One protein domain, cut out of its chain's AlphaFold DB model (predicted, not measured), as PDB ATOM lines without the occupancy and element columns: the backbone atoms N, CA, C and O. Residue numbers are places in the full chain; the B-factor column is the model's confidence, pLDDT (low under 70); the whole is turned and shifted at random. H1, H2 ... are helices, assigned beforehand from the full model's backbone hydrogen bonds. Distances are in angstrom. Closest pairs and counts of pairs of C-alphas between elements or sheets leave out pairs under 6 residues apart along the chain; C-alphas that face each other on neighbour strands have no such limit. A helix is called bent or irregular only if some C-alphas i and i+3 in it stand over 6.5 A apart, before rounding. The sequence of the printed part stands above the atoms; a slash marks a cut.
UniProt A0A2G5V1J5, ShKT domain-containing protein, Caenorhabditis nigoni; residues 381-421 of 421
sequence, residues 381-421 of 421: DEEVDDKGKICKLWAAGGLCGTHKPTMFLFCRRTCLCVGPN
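What this domain is: This is residues 381 to 421 of the 421 residues of the protein "ShKT domain-containing protein" of Caenorhabditis nigoni (UniProt A0A2G5V1J5). Four short helices make a small compact cluster: the centres of H1, H3 and H4 form a triangle, with H1 and H3 running opposite ways and H4 set crosswise to both. The shortest helix, H2, sits at the turn from H1 to H3, and residues 381 to 388 lead into H1 with no named element. The printed part has 41 residues with four named helices, in the order H1, H2, H3, H4, and no named strand; the class is all helix. It is compact, with a radius of gyration of the C-alphas of 8.6 A, and its C-alphas span 24 by 20 by 15 A along the three main axes.

How they stand to each other: The longest helix by residues is H1, residues 389 to 396. It touches H4, residues 412 to 418, at a steep tilt of 59 degrees, the same way; their closest C-alphas are those of Cys 391 and Thr 414, 6.2 A apart. H3, residues 404 to 410, is close to H1 but not clearly touching, at a shallow tilt of 19 degrees, opposite ways; the closest C-alphas, of Cys 391 and Phe 410, are 7.6 A apart. H3 and H4 only just touch, with 3 pairs of C-alphas within 8 A, and touch only at the corner by their link; they stand about perpendicular, at 77 degrees, and their closest C-alphas are those of Phe 408 and Cys 415, 6.9 A apart. H2, residues 399 to 402, only just touches H3, with 3 such pairs, and only at the corner by their link; the closest C-alphas are those of Cys 400 and Met 407, 5.9 A apart. H2 is close to H4 but not clearly touching, with the closest C-alphas, of Cys 400 and Cys 415, 5.3 A apart. H2 is also close to H1 but not clearly touching, with those of Trp 394 and Cys 400 at 6.9 A. Every O i to N i+4 pair is within hydrogen-bond range in H4, 3 of 4 are in H1, and 1 of 3 in H3, where 3 of 4 O i to N i+3 pairs are within range; H2 is too short for an O i to N i+4 pair.

Where its parts are: H1 begins at C-alpha 389, (23.517, 12.761, 9.741), and measures 11.2 A from first to last C-alpha. H3 measures 10.4 A and H2 5.0 A. H4 measures 9.5 A and ends at C-alpha 418, (28.195, 10.532, 21.673); it is neither bent nor irregular, but only just: C-alphas 415 and 418 are 6.3 A apart.

The domain as a whole: The two C-alphas farthest apart are those of Glu 382 and Thr 402, at 24.6 A. The links H1 to H2, H2 to H3 and H3 to H4 are tight. The printed part has no cut and ends at residue 421, the chain's last. The mean pLDDT of the printed part is 89.5, with residues 419 to 421 under 70.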
ATOM      1  N   ASP A 381      36.637  15.823  19.167       94.19
ATOM      2  CA  ASP A 381      36.453  17.104  18.490       94.19
ATOM      3  C   ASP A 381      37.000  17.083  17.059       94.19
ATOM      4  O   ASP A 381      36.410  17.696  16.166       94.19
ATOM      5  N   GLU A 382      38.078  16.328  16.838       94.12
ATOM      6  CA  GLU A 382      38.744  16.174  15.538       94.12
ATOM      7  C   GLU A 382      38.057  15.140  14.641       94.12
ATOM      8  O   GLU A 382      38.149  15.207  13.417       94.12
ATOM      9  N   GLU A 383      37.342  14.193  15.241       94.06
ATOM     10  CA  GLU A 383      36.698  13.113  14.506       94.06
ATOM     11  C   GLU A 383      35.413  13.600  13.828       94.06
ATOM     12  O   GLU A 383      34.552  14.260  14.425       94.06
ATOM     13  N   VAL A 384      35.274  13.263  12.548       94.19
ATOM     14  CA  VAL A 384      34.131  13.624  11.706       94.19
ATOM     15  C   VAL A 384      33.516  12.342  11.170       94.19
ATOM     16  O   VAL A 384      34.213  11.447  10.707       94.19
ATOM     17  N   ASP A 385      32.193  12.243  11.241       95.38
ATOM     18  CA  ASP A 385      31.482  11.110  10.664       95.38
ATOM     19  C   ASP A 385      31.419  11.239   9.136       95.38
ATOM     20  O   ASP A 385      30.797  12.169   8.617       95.38
ATOM     21  N   ASP A 386      31.967  10.261   8.415       95.25
ATOM     22  CA  ASP A 386      31.962  10.210   6.945       95.25
ATOM     23  C   ASP A 386      30.551  10.277   6.349       95.25
ATOM     24  O   ASP A 386      30.345  10.797   5.251       95.25
ATOM     25  N   LYS A 387      29.553   9.725   7.052       93.88
ATOM     26  CA  LYS A 387      28.151   9.728   6.594       93.88
ATOM     27  C   LYS A 387      27.279  10.779   7.279       93.88
ATOM     28  O   LYS A 387      26.057  10.786   7.092       93.88
ATOM     29  N   GLY A 388      27.887  11.688   8.043       94.12
ATOM     30  CA  GLY A 388      27.221  12.828   8.663       94.12
ATOM     31  C   GLY A 388      25.960  12.436   9.440       94.12
ATOM     32  O   GLY A 388      26.005  11.667  10.397       94.12
ATOM     33  N   LYS A 389      24.796  12.957   9.028       94.62
ATOM     34  CA  LYS A 389      23.517  12.761   9.741       94.62
ATOM     35  C   LYS A 389      23.037  11.303   9.775       94.62
ATOM     36  O   LYS A 389      22.312  10.946  10.698       94.62
ATOM     37  N   ILE A 390      23.442  10.467   8.815       94.56
ATOM     38  CA  ILE A 390      23.045   9.047   8.762       94.56
ATOM     39  C   ILE A 390      23.594   8.292   9.975       94.56
ATOM     40  O   ILE A 390      22.905   7.448  10.541       94.56
ATOM     41  N   CYS A 391      24.789   8.658  10.438       95.44
ATOM     42  CA  CYS A 391      25.404   8.048  11.610       95.44
ATOM     43  C   CYS A 391      24.569   8.224  12.878       95.44
ATOM     44  O   CYS A 391      24.508   7.308  13.691       95.44
ATOM     45  N   LYS A 392      23.848   9.345  13.012       94.06
ATOM     46  CA  LYS A 392      22.924   9.572  14.134       94.06
ATOM     47  C   LYS A 392      21.732   8.619  14.101       94.06
ATOM     48  O   LYS A 392      21.358   8.091  15.139       94.06
ATOM     49  N   LEU A 393      21.166   8.371  12.917       93.88
ATOM     50  CA  LEU A 393      20.057   7.425  12.742       93.88
ATOM     51  C   LEU A 393      20.508   5.988  13.015       93.88
ATOM     52  O   LEU A 393      19.810   5.238  13.687       93.88
ATOM     53  N   TRP A 394      21.697   5.613  12.544       92.88
ATOM     54  CA  TRP A 394      22.270   4.293  12.810       92.88
ATOM     55  C   TRP A 394      22.615   4.089  14.284       92.88
ATOM     56  O   TRP A 394      22.360   3.015  14.826       92.88
ATOM     57  N   ALA A 395      23.140   5.116  14.949       93.88
ATOM     58  CA  ALA A 395      23.375   5.074  16.385       93.88
ATOM     59  C   ALA A 395      22.069   4.936  17.173       93.88
ATOM     60  O   ALA A 395      21.989   4.070  18.040       93.88
ATOM     61  N   ALA A 396      21.036   5.708  16.815       92.50
ATOM     62  CA  ALA A 396      19.706   5.599  17.413       92.50
ATOM     63  C   ALA A 396      19.070   4.215  17.185       92.50
ATOM     64  O   ALA A 396      18.401   3.692  18.068       92.50
ATOM     65  N   GLY A 397      19.332   3.584  16.036       92.94
ATOM     66  CA  GLY A 397      18.921   2.207  15.749       92.94
ATOM     67  C   GLY A 397      19.767   1.124  16.435       92.94
ATOM     68  O   GLY A 397      19.574  -0.057  16.158       92.94
ATOM     69  N   GLY A 398      20.744   1.484  17.275       92.75
ATOM     70  CA  GLY A 398      21.606   0.528  17.979       92.75
ATOM     71  C   GLY A 398      22.699  -0.121  17.116       92.75
ATOM     72  O   GLY A 398      23.425  -0.996  17.597       92.75
ATOM     73  N   LEU A 399      22.896   0.313  15.864       91.75
ATOM     74  CA  LEU A 399      23.876  -0.304  14.955       91.75
ATOM     75  C   LEU A 399      25.324  -0.120  15.427       91.75
ATOM     76  O   LEU A 399      26.176  -0.949  15.105       91.75
ATOM     77  N   CYS A 400      25.613   0.916  16.222       92.12
ATOM     78  CA  CYS A 400      26.932   1.101  16.833       92.12
ATOM     79  C   CYS A 400      27.326  -0.075  17.752       92.12
ATOM     80  O   CYS A 400      28.513  -0.368  17.896       92.12
ATOM     81  N   GLY A 401      26.348  -0.763  18.356       88.62
ATOM     82  CA  GLY A 401      26.577  -1.950  19.182       88.62
ATOM     83  C   GLY A 401      26.737  -3.223  18.351       88.62
ATOM     84  O   GLY A 401      27.682  -3.984  18.570       88.62
ATOM     85  N   THR A 402      25.845  -3.428  17.379       89.88
ATOM     86  CA  THR A 402      25.736  -4.680  16.609       89.88
ATOM     87  C   THR A 402      26.782  -4.795  15.496       89.88
ATOM     88  O   THR A 402      27.320  -5.872  15.254       89.88
ATOM     89  N   HIS A 403      27.129  -3.682  14.843       85.06
ATOM     90  CA  HIS A 403      28.036  -3.643  13.691       85.06
ATOM     91  C   HIS A 403      29.277  -2.784  13.959       85.06
ATOM     92  O   HIS A 403      29.666  -1.946  13.140       85.06
ATOM     93  N   LYS A 404      29.930  -3.019  15.106       81.81
ATOM     94  CA  LYS A 404      31.126  -2.279  15.543       81.81
ATOM     95  C   LYS A 404      32.169  -2.054  14.439       81.81
ATOM     96  O   LYS A 404      32.476  -0.897  14.202       81.81
ATOM     97  N   PRO A 405      32.703  -3.062  13.723       85.75
ATOM     98  CA  PRO A 405      33.822  -2.824  12.804       85.75
ATOM     99  C   PRO A 405      33.461  -1.934  11.605       85.75
ATOM    100  O   PRO A 405      34.258  -1.088  11.211       85.75
ATOM    101  N   THR A 406      32.261  -2.078  11.040       82.81
ATOM    102  CA  THR A 406      31.809  -1.280   9.890       82.81
ATOM    103  C   THR A 406      31.355   0.116  10.302       82.81
ATOM    104  O   THR A 406      31.661   1.087   9.613       82.81
ATOM    105  N   MET A 407      30.671   0.254  11.438       83.62
ATOM    106  CA  MET A 407      30.238   1.565  11.938       83.62
ATOM    107  C   MET A 407      31.393   2.388  12.495       83.62
ATOM    108  O   MET A 407      31.411   3.603  12.329       83.62
ATOM    109  N   PHE A 408      32.414   1.734  13.043       84.62
ATOM    110  CA  PHE A 408      33.656   2.383  13.450       84.62
ATOM    111  C   PHE A 408      34.470   2.904  12.259       84.62
ATOM    112  O   PHE A 408      35.438   3.616  12.464       84.62
ATOM    113  N   LEU A 409      34.150   2.574  11.006       90.50
ATOM    114  CA  LEU A 409      34.818   3.215   9.867       90.50
ATOM    115  C   LEU A 409      34.116   4.508   9.467       90.50
ATOM    116  O   LEU A 409      34.779   5.510   9.256       90.50
ATOM    117  N   PHE A 410      32.786   4.492   9.416       94.19
ATOM    118  CA  PHE A 410      32.018   5.592   8.826       94.19
ATOM    119  C   PHE A 410      31.398   6.557   9.841       94.19
ATOM    120  O   PHE A 410      30.996   7.657   9.472       94.19
ATOM    121  N   CYS A 411      31.269   6.125  11.094       95.69
ATOM    122  CA  CYS A 411      30.514   6.803  12.144       95.69
ATOM    123  C   CYS A 411      31.293   6.837  13.468       95.69
ATOM    124  O   CYS A 411      30.713   6.638  14.539       95.69
ATOM    125  N   ARG A 412      32.622   7.022  13.404       93.50
ATOM    126  CA  ARG A 412      33.507   7.006  14.584       93.50
ATOM    127  C   ARG A 412      33.064   7.982  15.652       93.50
ATOM    128  O   ARG A 412      32.910   7.582  16.805       93.50
ATOM    129  N   ARG A 413      32.834   9.238  15.274       95.00
ATOM    130  CA  ARG A 413      32.468  10.295  16.213       95.00
ATOM    131  C   ARG A 413      31.137   9.959  16.875       95.00
ATOM    132  O   ARG A 413      31.057   9.928  18.101       95.00
ATOM    133  N   THR A 414      30.106   9.640  16.094       95.12
ATOM    134  CA  THR A 414      28.794   9.330  16.679       95.12
ATOM    135  C   THR A 414      28.852   8.075  17.563       95.12
ATOM    136  O   THR A 414      28.386   8.111  18.701       95.12
ATOM    137  N   CYS A 415      29.452   6.979  17.095       93.19
ATOM    138  CA  CYS A 415      29.422   5.712  17.829       93.19
ATOM    139  C   CYS A 415      30.323   5.673  19.071       93.19
ATOM    140  O   CYS A 415      30.049   4.881  19.971       93.19
ATOM    141  N   LEU A 416      31.395   6.471  19.128       90.75
ATOM    142  CA  LEU A 416      32.383   6.403  20.217       90.75
ATOM    143  C   LEU A 416      32.310   7.578  21.181       90.75
ATOM    144  O   LEU A 416      32.600   7.398  22.360       90.75
ATOM    145  N   CYS A 417      31.940   8.759  20.690       91.75
ATOM    146  CA  CYS A 417      31.980   9.983  21.483       91.75
ATOM    147  C   CYS A 417      30.618  10.384  22.030       91.75
ATOM    148  O   CYS A 417      30.530  10.862  23.154       91.75
ATOM    149  N   VAL A 418      29.560  10.214  21.233       85.50
ATOM    150  CA  VAL A 418      28.195  10.532  21.673       85.50
ATOM    151  C   VAL A 418      27.605   9.351  22.441       85.50
ATOM    152  O   VAL A 418      26.928   9.552  23.441       85.50
ATOM    153  N   GLY A 419      27.923   8.126  22.011       69.12
ATOM    154  CA  GLY A 419      27.323   6.912  22.555       69.12
ATOM    155  C   GLY A 419      25.834   6.794  22.194       69.12
ATOM    156  O   GLY A 419      25.225   7.749  21.704       69.12
ATOM    157  N   PRO A 420      25.230   5.609  22.366       64.62
ATOM    158  CA  PRO A 420      23.779   5.503  22.377       64.62
ATOM    159  C   PRO A 420      23.276   6.229  23.635       64.62
ATOM    160  O   PRO A 420      23.560   5.781  24.744       64.62
ATOM    161  N   ASN A 421      22.628   7.385  23.454       52.56
ATOM    162  CA  ASN A 421      21.928   8.084  24.538       52.56
ATOM    163  C   ASN A 421      20.737   7.274  25.039       52.56
ATOM    164  O   ASN A 421      20.053   6.674  24.177       52.56
TER     165      ASN A 421